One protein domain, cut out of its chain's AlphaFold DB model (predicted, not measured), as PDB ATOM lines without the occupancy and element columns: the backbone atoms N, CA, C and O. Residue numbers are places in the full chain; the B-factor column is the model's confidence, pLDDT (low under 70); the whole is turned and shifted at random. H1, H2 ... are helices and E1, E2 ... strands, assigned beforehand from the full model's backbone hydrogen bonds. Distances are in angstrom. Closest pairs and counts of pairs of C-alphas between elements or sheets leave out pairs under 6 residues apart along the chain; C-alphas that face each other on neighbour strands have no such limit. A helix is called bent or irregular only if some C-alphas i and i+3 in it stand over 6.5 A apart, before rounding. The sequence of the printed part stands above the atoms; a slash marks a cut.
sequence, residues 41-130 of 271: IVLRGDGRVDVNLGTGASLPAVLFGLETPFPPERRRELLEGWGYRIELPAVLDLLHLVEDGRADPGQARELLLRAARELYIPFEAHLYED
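This is residues 41 to 130 of the 271 residues of an uncharacterized protein of Streptomyces sp. TLI_053 (UniProt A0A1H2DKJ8). What shape do these atoms make? A strongly twisted sheet of four strands, bent within E3, has helix H2 packed along E2, while H1 packs on E3 and makes a narrow V with H2, the two coming close at Val 98 and Pro 105. Short H3 lies at the end of the domain away from that meeting point, and a long link, residues 67 to 83, joins E3 to E4. What is it built of? The printed part has 90 residues with four named strands and three named helices, along the chain E1 E2 E3 E4 H1 H2 H3, of mixed class; the sheet's order is E1 E2 E3 E4, all antiparallel. It is compact, with a radius of gyration of the C-alphas of 13.1 A and spans of 40 by 30 by 19 A.

How do the strands pair? E1, residues 41 to 43, E2, residues 48 to 52, E3, residues 58 to 66, and E4, residues 84 to 86, form a meander, each strand the antiparallel neighbour of the one before. Within hydrogen-bond range are N 42 and O 50 at 3.0 A, N 51 and O 59 at 2.9 A, and N 65 and O 85 at 2.9 A. E3 bends by 63 degrees at residue 61 and pairs with E2 over residues 58 to 63 but with E4 over 64 to 66. Where is the longest helix? H2, residues 105 to 119, is on one face of the sheet, two layers, at a height over the sheet of 7.1 A. It lies over E2, closest C-alphas Val 51 and Leu 111 at 7.1 A, and runs along the strands, only just, at 28 degrees to E2 on the local plane. And the others? H1, residues 88 to 99, is on the sheet at a height of 9.9 A, slantwise to the strands at 43 degrees to E3 on the local plane; the closest C-alphas of H1 and E3, Ala 90 and Val 62, are 6.1 A apart. H1 and H2 are close but not clearly touching, at a shallow tilt of 31 degrees, opposite ways; H3, residues 125 to 128, is not on the sheet. Are the helix backbones complete? Every O i to N i+4 pair is within hydrogen-bond range in H1 and H2; H3 is too short for such a pair.

Where do the elements begin and end? E1 begins at C-alpha 41, (13.175, 52.407, 26.590), and H3 ends at C-alpha 128, (-3.896, 40.486, 15.022). How long are they? From first to last C-alpha, E3 measures 22.4 A, H2 21.1 A, H1 16.5 A and E2 13.2 A.

How far does it reach? The two C-alphas farthest apart, those of Asp 100 and Asp 130, are 40.9 A apart. Is anything missing or uncertain? The printed part has no cut; its mean pLDDT is 88.3, with residues 68 to 69 under 70, inside the long link from E3 to E4.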
ATOM      1  N   ILE A  41      13.339  53.858  26.537       91.44
ATOM      2  CA  ILE A  41      13.175  52.407  26.590       91.44
ATOM      3  C   ILE A  41      14.264  51.712  25.775       91.44
ATOM      4  O   ILE A  41      14.724  52.259  24.771       91.44
ATOM      5  N   VAL A  42      14.656  50.507  26.189       91.00
ATOM      6  CA  VAL A  42      15.618  49.657  25.467       91.00
ATOM      7  C   VAL A  42      15.054  48.243  25.349       91.00
ATOM      8  O   VAL A  42      14.702  47.627  26.354       91.00
ATOM      9  N   LEU A  43      14.959  47.721  24.122       89.75
ATOM     10  CA  LEU A  43      14.497  46.356  23.855       89.75
ATOM     11  C   LEU A  43      15.620  45.338  24.107       89.75
ATOM     12  O   LEU A  43      16.750  45.555  23.674       89.75
ATOM     13  N   ARG A  44      15.298  44.193  24.725       85.94
ATOM     14  CA  ARG A  44      16.255  43.088  24.957       85.94
ATOM     15  C   ARG A  44      16.107  41.889  24.009       85.94
ATOM     16  O   ARG A  44      16.913  40.967  24.067       85.94
ATOM     17  N   GLY A  45      15.129  41.923  23.099       71.31
ATOM     18  CA  GLY A  45      14.950  40.930  22.023       71.31
ATOM     19  C   GLY A  45      14.128  39.684  22.387       71.31
ATOM     20  O   GLY A  45      13.853  38.867  21.517       71.31
ATOM     21  N   ASP A  46      13.696  39.555  23.640       80.75
ATOM     22  CA  ASP A  46      12.949  38.419  24.205       80.75
ATOM     23  C   ASP A  46      11.575  38.834  24.777       80.75
ATOM     24  O   ASP A  46      11.015  38.165  25.645       80.75
ATOM     25  N   GLY A  47      11.056  39.980  24.330       80.88
ATOM     26  CA  GLY A  47       9.870  40.629  24.898       80.88
ATOM     27  C   GLY A  47      10.133  41.435  26.173       80.88
ATOM     28  O   GLY A  47       9.207  42.073  26.674       80.88
ATOM     29  N   ARG A  48      11.371  41.463  26.690       90.62
ATOM     30  CA  ARG A  48      11.742  42.343  27.804       90.62
ATOM     31  C   ARG A  48      12.163  43.729  27.335       90.62
ATOM     32  O   ARG A  48      12.833  43.891  26.309       90.62
ATOM     33  N   VAL A  49      11.808  44.723  28.142       90.69
ATOM     34  CA  VAL A  49      12.109  46.139  27.920       90.69
ATOM     35  C   VAL A  49      12.687  46.739  29.198       90.69
ATOM     36  O   VAL A  49      12.105  46.600  30.269       90.69
ATOM     37  N   ASP A  50      13.818  47.432  29.103       91.50
ATOM     38  CA  ASP A  50      14.247  48.338  30.170       91.50
ATOM     39  C   ASP A  50      13.501  49.662  30.014       91.50
ATOM     40  O   ASP A  50      13.563  50.266  28.943       91.50
ATOM     41  N   VAL A  51      12.821  50.127  31.062       90.12
ATOM     42  CA  VAL A  51      12.127  51.422  31.080       90.12
ATOM     43  C   VAL A  51      12.883  52.386  31.986       90.12
ATOM     44  O   VAL A  51      13.092  52.104  33.164       90.12
ATOM     45  N   ASN A  52      13.285  53.537  31.456       90.19
ATOM     46  CA  ASN A  52      13.966  54.592  32.200       90.19
ATOM     47  C   ASN A  52      13.046  55.806  32.359       90.19
ATOM     48  O   ASN A  52      12.578  56.374  31.372       90.19
ATOM     49  N   LEU A  53      12.805  56.203  33.608       87.19
ATOM     50  CA  LEU A  53      11.895  57.280  33.999       87.19
ATOM     51  C   LEU A  53      12.634  58.624  34.186       87.19
ATOM     52  O   LEU A  53      12.041  59.605  34.622       87.19
ATOM     53  N   GLY A  54      13.922  58.692  33.841       79.06
ATOM     54  CA  GLY A  54      14.742  59.904  33.707       79.06
ATOM     55  C   GLY A  54      15.164  60.607  35.005       79.06
ATOM     56  O   GLY A  54      16.231  61.208  35.084       79.06
ATOM     57  N   THR A  55      14.408  60.421  36.082       76.81
ATOM     58  CA  THR A  55      14.729  60.824  37.466       76.81
ATOM     59  C   THR A  55      15.829  59.967  38.120       76.81
ATOM     60  O   THR A  55      16.015  59.991  39.337       76.81
ATOM     61  N   GLY A  56      16.524  59.133  37.340       76.12
ATOM     62  CA  GLY A  56      17.362  58.042  37.841       76.12
ATOM     63  C   GLY A  56      16.573  56.818  38.331       76.12
ATOM     64  O   GLY A  56      17.185  55.851  38.775       76.12
ATOM     65  N   ALA A  57      15.238  56.830  38.250       84.81
ATOM     66  CA  ALA A  57      14.412  55.643  38.442       84.81
ATOM     67  C   ALA A  57      14.302  54.828  37.141       84.81
ATOM     68  O   ALA A  57      14.124  55.383  36.054       84.81
ATOM     69  N   SER A  58      14.375  53.503  37.249       88.56
ATOM     70  CA  SER A  58      14.212  52.586  36.122       88.56
ATOM     71  C   SER A  58      13.535  51.286  36.547       88.56
ATOM     72  O   SER A  58      13.625  50.867  37.700       88.56
ATOM     73  N   LEU A  59      12.870  50.651  35.585       90.06
ATOM     74  CA  LEU A  59      12.320  49.305  35.684       90.06
ATOM     75  C   LEU A  59      13.105  48.427  34.701       90.06
ATOM     76  O   LEU A  59      12.905  48.544  33.488       90.06
ATOM     77  N   PRO A  60      14.065  47.618  35.178       91.88
ATOM     78  CA  PRO A  60      14.868  46.776  34.310       91.88
ATOM     79  C   PRO A  60      14.095  45.525  33.884       91.88
ATOM     80  O   PRO A  60      13.367  44.934  34.676       91.88
ATOM     81  N   ALA A  61      14.349  45.067  32.658       89.88
ATOM     82  CA  ALA A  61      13.946  43.758  32.149       89.88
ATOM     83  C   ALA A  61      12.431  43.447  32.195       89.88
ATOM     84  O   ALA A  61      12.070  42.267  32.184       89.88
ATOM     85  N   VAL A  62      11.574  44.478  32.176       91.31
ATOM     86  CA  VAL A  62      10.106  44.377  32.242       91.31
ATOM     87  C   VAL A  62       9.591  43.466  31.140       91.31
ATOM     88  O   VAL A  62       9.735  43.784  29.957       91.31
ATOM     89  N   LEU A  63       8.976  42.348  31.514       91.75
ATOM     90  CA  LEU A  63       8.425  41.395  30.562       91.75
ATOM     91  C   LEU A  63       7.069  41.870  30.029       91.75
ATOM     92  O   LEU A  63       6.075  41.935  30.758       91.75
ATOM     93  N   PHE A  64       7.029  42.118  28.722       92.75
ATOM     94  CA  PHE A  64       5.799  42.276  27.962       92.75
ATOM     95  C   PHE A  64       5.445  40.980  27.222       92.75
ATOM     96  O   PHE A  64       6.287  40.119  26.964       92.75
ATOM     97  N   GLY A  65       4.183  40.860  26.825       89.88
ATOM     98  CA  GLY A  65       3.737  39.889  25.831       89.88
ATOM     99  C   GLY A  65       2.498  40.387  25.099       89.88
ATOM    100  O   GLY A  65       1.849  41.327  25.555       89.88
ATOM    101  N   LEU A  66       2.157  39.731  23.997       88.12
ATOM    102  CA  LEU A  66       0.894  39.917  23.287       88.12
ATOM    103  C   LEU A  66       0.007  38.691  23.543       88.12
ATOM    104  O   LEU A  66       0.499  37.563  23.514       88.12
ATOM    105  N   GLU A  67      -1.276  38.892  23.837       81.38
ATOM    106  CA  GLU A  67      -2.201  37.793  24.127       81.38
ATOM    107  C   GLU A  67      -3.633  38.112  23.680       81.38
ATOM    108  O   GLU A  67      -4.112  39.240  23.779       81.38
ATOM    109  N   THR A  68      -4.343  37.087  23.214       68.88
ATOM    110  CA  THR A  68      -5.776  37.140  22.908       68.88
ATOM    111  C   THR A  68      -6.483  36.002  23.646       68.88
ATOM    112  O   THR A  68      -5.996  34.874  23.548       68.88
ATOM    113  N   PRO A  69      -7.631  36.226  24.320       64.12
ATOM    114  CA  PRO A  69      -8.489  37.411  24.237       64.12
ATOM    115  C   PRO A  69      -8.483  38.303  25.499       64.12
ATOM    116  O   PRO A  69      -8.695  37.833  26.615       64.12
ATOM    117  N   PHE A  70      -8.372  39.621  25.308       80.06
ATOM    118  CA  PHE A  70      -8.753  40.615  26.323       80.06
ATOM    119  C   PHE A  70     -10.249  40.980  26.209       80.06
ATOM    120  O   PHE A  70     -10.799  40.905  25.109       80.06
ATOM    121  N   PRO A  71     -10.910  41.432  27.298       83.06
ATOM    122  CA  PRO A  71     -12.315  41.846  27.258       83.06
ATOM    123  C   PRO A  71     -12.580  42.963  26.223       83.06
ATOM    124  O   PRO A  71     -11.858  43.973  26.228       83.06
ATOM    125  N   PRO A  72     -13.585  42.809  25.336       83.69
ATOM    126  CA  PRO A  72     -13.822  43.716  24.211       83.69
ATOM    127  C   PRO A  72     -14.357  45.092  24.630       83.69
ATOM    128  O   PRO A  72     -14.185  46.058  23.893       83.69
ATOM    129  N   GLU A  73     -14.934  45.227  25.826       87.00
ATOM    130  CA  GLU A  73     -15.471  46.486  26.372       87.00
ATOM    131  C   GLU A  73     -14.374  47.539  26.604       87.00
ATOM    132  O   GLU A  73     -14.659  48.722  26.782       87.00
ATOM    133  N   ARG A  74     -13.108  47.105  26.613       83.19
ATOM    134  CA  ARG A  74     -11.916  47.955  26.732       83.19
ATOM    135  C   ARG A  74     -11.053  47.934  25.463       83.19
ATOM    136  O   ARG A  74      -9.878  48.290  25.543       83.19
ATOM    137  N   ARG A  75     -11.597  47.495  24.317       83.94
ATOM    138  CA  ARG A  75     -10.866  47.450  23.040       83.94
ATOM    139  C   ARG A  75     -10.414  48.850  22.617       83.94
ATOM    140  O   ARG A  75     -11.188  49.803  22.654       83.94
ATOM    141  N   ARG A  76      -9.146  48.939  22.217       85.50
ATOM    142  CA  ARG A  76      -8.469  50.110  21.636       85.50
ATOM    143  C   ARG A  76      -7.564  49.635  20.493       85.50
ATOM    144  O   ARG A  76      -7.487  48.428  20.256       85.50
ATOM    145  N   GLU A  77      -6.888  50.547  19.794       85.50
ATOM    146  CA  GLU A  77      -5.821  50.164  18.852       85.50
ATOM    147  C   GLU A  77      -4.685  49.429  19.607       85.50
ATOM    148  O   GLU A  77      -4.426  49.733  20.776       85.50
ATOM    149  N   LEU A  78      -3.972  48.482  18.972       86.62
ATOM    150  CA  LEU A  78      -2.879  47.758  19.655       86.62
ATOM    151  C   LEU A  78      -1.753  48.707  20.101       86.62
ATOM    152  O   LEU A  78      -1.190  48.551  21.181       86.62
ATOM    153  N   LEU A  79      -1.490  49.765  19.327       85.44
ATOM    154  CA  LEU A  79      -0.527  50.819  19.676       85.44
ATOM    155  C   LEU A  79      -0.939  51.660  20.906       85.44
ATOM    156  O   LEU A  79      -0.111  52.400  21.435       85.44
ATOM    157  N   GLU A  80      -2.184  51.539  21.382       88.38
ATOM    158  CA  GLU A  80      -2.650  52.099  22.662       88.38
ATOM    159  C   GLU A  80      -2.543  51.101  23.836       88.38
ATOM    160  O   GLU A  80      -3.056  51.358  24.929       88.38
ATOM    161  N   GLY A  81      -1.883  49.956  23.624       87.56
ATOM    162  CA  GLY A  81      -1.622  48.932  24.636       87.56
ATOM    163  C   GLY A  81      -2.733  47.893  24.816       87.56
ATOM    164  O   GLY A  81      -2.612  47.033  25.689       87.56
ATOM    165  N   TRP A  82      -3.807  47.913  24.016       89.38
ATOM    166  CA  TRP A  82      -4.759  46.792  24.010       89.38
ATOM    167  C   TRP A  82      -4.087  45.538  23.432       89.38
ATOM    168  O   TRP A  82      -3.239  45.648  22.554       89.38
ATOM    169  N   GLY A  83      -4.414  44.351  23.947       88.62
ATOM    170  CA  GLY A  83      -3.742  43.098  23.568       88.62
ATOM    171  C   GLY A  83      -2.387  42.851  24.249       88.62
ATOM    172  O   GLY A  83      -1.911  41.716  24.241       88.62
ATOM    173  N   TYR A  84      -1.778  43.859  24.883       91.38
ATOM    174  CA  TYR A  84      -0.513  43.697  25.602       91.38
ATOM    175  C   TYR A  84      -0.745  43.283  27.056       91.38
ATOM    176  O   TYR A  84      -1.560  43.867  27.774       91.38
ATOM    177  N   ARG A  85       0.049  42.316  27.517       91.62
ATOM    178  CA  ARG A  85       0.262  42.034  28.938       91.62
ATOM    179  C   ARG A  85       1.622  42.569  29.374       91.62
ATOM    180  O   ARG A  85       2.586  42.523  28.616       91.62
ATOM    181  N   ILE A  86       1.676  43.027  30.613       92.69
ATOM    182  CA  ILE A  86       2.877  43.422  31.351       92.69
ATOM    183  C   ILE A  86       2.855  42.648  32.670       92.69
ATOM    184  O   ILE A  86       1.778  42.396  33.221       92.69
ATOM    185  N   GLU A  87       4.011  42.222  33.168       92.62
ATOM    186  CA  GLU A  87       4.070  41.521  34.449       92.62
ATOM    187  C   GLU A  87       3.615  42.419  35.614       92.62
ATOM    188  O   GLU A  87       4.018  43.576  35.735       92.62
ATOM    189  N   LEU A  88       2.761  41.879  36.494       93.19
ATOM    190  CA  LEU A  88       2.186  42.641  37.607       93.19
ATOM    191  C   LEU A  88       3.240  43.290  38.531       93.19
ATOM    192  O   LEU A  88       3.010  44.436  38.913       93.19
ATOM    193  N   PRO A  89       4.384  42.650  38.871       94.44
ATOM    194  CA  PRO A  89       5.427  43.296  39.669       94.44
ATOM    195  C   PRO A  89       5.915  44.616  39.064       94.44
ATOM    196  O   PRO A  89       5.918  45.623  39.760       94.44
ATOM    197  N   ALA A  90       6.193  44.659  37.756       94.38
ATOM    198  CA  ALA A  90       6.639  45.881  37.087       94.38
ATOM    199  C   ALA A  90       5.580  46.999  37.103       94.38
ATOM    200  O   ALA A  90       5.927  48.177  37.166       94.38
ATOM    201  N   VAL A  91       4.287  46.650  37.078       94.62
ATOM    202  CA  VAL A  91       3.195  47.627  37.243       94.62
ATOM    203  C   VAL A  91       3.155  48.172  38.671       94.62
ATOM    204  O   VAL A  91       2.992  49.374  38.852       94.62
ATOM    205  N   LEU A  92       3.315  47.313  39.682       96.62
ATOM    206  CA  LEU A  92       3.338  47.734  41.085       96.62
ATOM    207  C   LEU A  92       4.569  48.596  41.392       96.62
ATOM    208  O   LEU A  92       4.429  49.645  42.008       96.62
ATOM    209  N   ASP A  93       5.745  48.218  40.892       95.00
ATOM    210  CA  ASP A  93       6.973  49.004  41.032       95.00
ATOM    211  C   ASP A  93       6.850  50.372  40.341       95.00
ATOM    212  O   ASP A  93       7.275  51.385  40.897       95.00
ATOM    213  N   LEU A  94       6.203  50.441  39.168       94.62
ATOM    214  CA  LEU A  94       5.901  51.716  38.510       94.62
ATOM    215  C   LEU A  94       4.968  52.597  39.350       94.62
ATOM    216  O   LEU A  94       5.186  53.804  39.436       94.62
ATOM    217  N   LEU A  95       3.934  52.006  39.959       95.69
ATOM    218  CA  LEU A  95       2.989  52.726  40.812       95.69
ATOM    219  C   LEU A  95       3.665  53.239  42.087       95.69
ATOM    220  O   LEU A  95       3.514  54.417  42.388       95.69
ATOM    221  N   HIS A  96       4.490  52.431  42.761       96.00
ATOM    222  CA  HIS A  96       5.276  52.889  43.914       96.00
ATOM    223  C   HIS A  96       6.218  54.045  43.540       96.00
ATOM    224  O   HIS A  96       6.302  55.033  44.261       96.00
ATOM    225  N   LEU A  97       6.887  53.981  42.380       93.44
ATOM    226  CA  LEU A  97       7.740  55.078  41.903       93.44
ATOM    227  C   LEU A  97       6.948  56.367  41.626       93.44
ATOM    228  O   LEU A  97       7.486  57.457  41.812       93.44
ATOM    229  N   VAL A  98       5.688  56.260  41.202       93.88
ATOM    230  CA  VAL A  98       4.779  57.407  41.050       93.88
ATOM    231  C   VAL A  98       4.314  57.939  42.413       93.88
ATOM    232  O   VAL A  98       4.346  59.151  42.627       93.88
ATOM    233  N   GLU A  99       3.926  57.066  43.344       95.50
ATOM    234  CA  GLU A  99       3.488  57.431  44.702       95.50
ATOM    235  C   GLU A  99       4.606  58.107  45.515       95.50
ATOM    236  O   GLU A  99       4.357  59.112  46.181       95.50
ATOM    237  N   ASP A 100       5.850  57.639  45.374       93.44
ATOM    238  CA  ASP A 100       7.057  58.247  45.957       93.44
ATOM    239  C   ASP A 100       7.435  59.603  45.313       93.44
ATOM    240  O   ASP A 100       8.428  60.225  45.703       93.44
ATOM    241  N   GLY A 101       6.720  60.055  44.273       91.31
ATOM    242  CA  GLY A 101       7.069  61.252  43.494       91.31
ATOM    243  C   GLY A 101       8.355  61.104  42.668       91.31
ATOM    244  O   GLY A 101       8.919  62.095  42.204       91.31
ATOM    245  N   ARG A 102       8.837  59.870  42.479       90.25
ATOM    246  CA  ARG A 102      10.057  59.534  41.729       90.25
ATOM    247  C   ARG A 102       9.803  59.327  40.237       90.25
ATOM    248  O   ARG A 102      10.767  59.176  39.490       90.25
ATOM    249  N   ALA A 103       8.553  59.330  39.788       90.00
ATOM    250  CA  ALA A 103       8.170  59.246  38.386       90.00
ATOM    251  C   ALA A 103       6.925  60.099  38.110       90.00
ATOM    252  O   ALA A 103       5.973  60.082  38.885       90.00
ATOM    253  N   ASP A 104       6.910  60.810  36.981       92.38
ATOM    254  CA  ASP A 104       5.702  61.497  36.516       92.38
ATOM    255  C   ASP A 104       4.701  60.483  35.911       92.38
ATOM    256  O   ASP A 104       5.095  59.692  35.045       92.38
ATOM    257  N   PRO A 105       3.407  60.499  36.300       93.25
ATOM    258  CA  PRO A 105       2.400  59.581  35.761       93.25
ATOM    259  C   PRO A 105       2.209  59.681  34.239       93.25
ATOM    260  O   PRO A 105       1.947  58.674  33.576       93.25
ATOM    261  N   GLY A 106       2.311  60.887  33.672       93.12
ATOM    262  CA  GLY A 106       2.144  61.126  32.237       93.12
ATOM    263  C   GLY A 106       3.308  60.557  31.430       93.12
ATOM    264  O   GLY A 106       3.099  59.860  30.437       93.12
ATOM    265  N   GLN A 107       4.529  60.782  31.906       90.81
ATOM    266  CA  GLN A 107       5.761  60.246  31.343       90.81
ATOM    267  C   GLN A 107       5.826  58.716  31.462       90.81
ATOM    268  O   GLN A 107       6.166  58.039  30.492       90.81
ATOM    269  N   ALA A 108       5.441  58.160  32.616       91.56
ATOM    270  CA  ALA A 108       5.306  56.719  32.827       91.56
ATOM    271  C   ALA A 108       4.339  56.087  31.812       91.56
ATOM    272  O   ALA A 108       4.681  55.110  31.141       91.56
ATOM    273  N   ARG A 109       3.154  56.689  31.631       93.88
ATOM    274  CA  ARG A 109       2.177  56.279  30.612       93.88
ATOM    275  C   ARG A 109       2.761  56.345  29.199       93.88
ATOM    276  O   ARG A 109       2.571  55.402  28.433       93.88
ATOM    277  N   GLU A 110       3.444  57.427  28.833       91.81
ATOM    278  CA  GLU A 110       3.993  57.571  27.479       91.81
ATOM    279  C   GLU A 110       5.119  56.567  27.200       91.81
ATOM    280  O   GLU A 110       5.198  56.034  26.097       91.81
ATOM    281  N   LEU A 111       5.938  56.222  28.198       91.88
ATOM    282  CA  LEU A 111       6.967  55.187  28.062       91.88
ATOM    283  C   LEU A 111       6.372  53.782  27.888       91.88
ATOM    284  O   LEU A 111       6.878  53.016  27.068       91.88
ATOM    285  N   LEU A 112       5.270  53.457  28.575       92.50
ATOM    286  CA  LEU A 112       4.528  52.208  28.346       92.50
ATOM    287  C   LEU A 112       3.905  52.154  26.941       92.50
ATOM    288  O   LEU A 112       3.983  51.127  26.270       92.50
ATOM    289  N   LEU A 113       3.332  53.263  26.460       92.44
ATOM    290  CA  LEU A 113       2.808  53.352  25.092       92.44
ATOM    291  C   LEU A 113       3.927  53.256  24.049       92.44
ATOM    292  O   LEU A 113       3.781  52.559  23.047       92.44
ATOM    293  N   ARG A 114       5.077  53.887  24.298       91.00
ATOM    294  CA  ARG A 114       6.272  53.743  23.463       91.00
ATOM    295  C   ARG A 114       6.751  52.288  23.434       91.00
ATOM    296  O   ARG A 114       7.080  51.802  22.359       91.00
ATOM    297  N   ALA A 115       6.723  51.577  24.565       91.25
ATOM    298  CA  ALA A 115       7.065  50.155  24.617       91.25
ATOM    299  C   ALA A 115       6.115  49.310  23.758       91.25
ATOM    300  O   ALA A 115       6.589  48.501  22.964       91.25
ATOM    301  N   ALA A 116       4.801  49.555  23.818       90.75
ATOM    302  CA  ALA A 116       3.841  48.903  22.924       90.75
ATOM    303  C   ALA A 116       4.156  49.180  21.437       90.75
ATOM    304  O   ALA A 116       4.214  48.240  20.642       90.75
ATOM    305  N   ARG A 117       4.448  50.439  21.066       88.75
ATOM    306  CA  ARG A 117       4.821  50.821  19.686       88.75
ATOM    307  C   ARG A 117       6.099  50.133  19.190       88.75
ATOM    308  O   ARG A 117       6.120  49.678  18.050       88.75
ATOM    309  N   GLU A 118       7.143  50.040  20.014       88.56
ATOM    310  CA  GLU A 118       8.399  49.370  19.630       88.56
ATOM    311  C   GLU A 118       8.258  47.837  19.588       88.56
ATOM    312  O   GLU A 118       8.863  47.184  18.740       88.56
ATOM    313  N   LEU A 119       7.425  47.247  20.454       90.44
ATOM    314  CA  LEU A 119       7.146  45.803  20.483       90.44
ATOM    315  C   LEU A 119       6.135  45.341  19.419       90.44
ATOM    316  O   LEU A 119       6.008  44.143  19.178       90.44
ATOM    317  N   TYR A 120       5.435  46.261  18.753       88.50
ATOM    318  CA  TYR A 120       4.409  45.960  17.749       88.50
ATOM    319  C   TYR A 120       4.914  45.114  16.566       88.50
ATOM    320  O   TYR A 120       4.201  44.235  16.087       88.50
ATOM    321  N   ILE A 121       6.149  45.340  16.103       86.44
ATOM    322  CA  ILE A 121       6.762  44.499  15.063       86.44
ATOM    323  C   ILE A 121       7.372  43.210  15.654       86.44
ATOM    324  O   ILE A 121       7.027  42.147  15.147       86.44
ATOM    325  N   PRO A 122       8.191  43.241  16.730       88.19
ATOM    326  CA  PRO A 122       8.717  42.033  17.381       88.19
ATOM    327  C   PRO A 122       7.680  41.002  17.847       88.19
ATOM    328  O   PRO A 122       7.999  39.820  17.897       88.19
ATOM    329  N   PHE A 123       6.465  41.424  18.211       89.12
ATOM    330  CA  PHE A 123       5.362  40.527  18.586       89.12
ATOM    331  C   PHE A 123       4.408  40.204  17.429       89.12
ATOM    332  O   PHE A 123       3.340  39.649  17.671       89.12
ATOM    333  N   GLU A 124       4.751  40.596  16.197       87.19
ATOM    334  CA  GLU A 124       3.912  40.404  15.009       87.19
ATOM    335  C   GLU A 124       2.476  40.936  15.216       87.19
ATOM    336  O   GLU A 124       1.509  40.430  14.655       87.19
ATOM    337  N   ALA A 125       2.323  41.996  16.019       86.81
ATOM    338  CA  ALA A 125       1.029  42.480  16.500       86.81
ATOM    339  C   ALA A 125       0.091  42.903  15.355       86.81
ATOM    340  O   ALA A 125      -1.124  42.756  15.449       86.81
ATOM    341  N   HIS A 126       0.667  43.343  14.236       83.06
ATOM    342  CA  HIS A 126      -0.043  43.611  12.988       83.06
ATOM    343  C   HIS A 126      -0.842  42.409  12.447       83.06
ATOM    344  O   HIS A 126      -1.877  42.630  11.831       83.06
ATOM    345  N   LEU A 127      -0.439  41.158  12.709       82.62
ATOM    346  CA  LEU A 127      -1.189  39.956  12.306       82.62
ATOM    347  C   LEU A 127      -2.514  39.779  13.074       82.62
ATOM    348  O   LEU A 127      -3.364  38.987  12.666       82.62
ATOM    349  N   TYR A 128      -2.699  40.512  14.177       82.81
ATOM    350  CA  TYR A 128      -3.896  40.486  15.022       82.81
ATOM    351  C   TYR A 128      -4.822  41.694  14.803       82.81
ATOM    352  O   TYR A 128      -5.883  41.773  15.426       82.81
ATOM    353  N   GLU A 129      -4.442  42.637  13.935       80.75
ATOM    354  CA  GLU A 129      -5.312  43.738  13.515       80.75
ATOM    355  C   GLU A 129      -6.030  43.397  12.211       80.75
ATOM    356  O   GLU A 129      -5.521  42.676  11.355       80.75
ATOM    357  N   ASP A 130      -7.239  43.928  12.054       80.44
ATOM    358  CA  ASP A 130      -7.962  43.826  10.795       80.44
ATOM    359  C   ASP A 130      -7.264  44.619   9.675       80.44
ATOM    360  O   ASP A 130      -6.656  45.672   9.890       80.44
TER     361      ASP A 130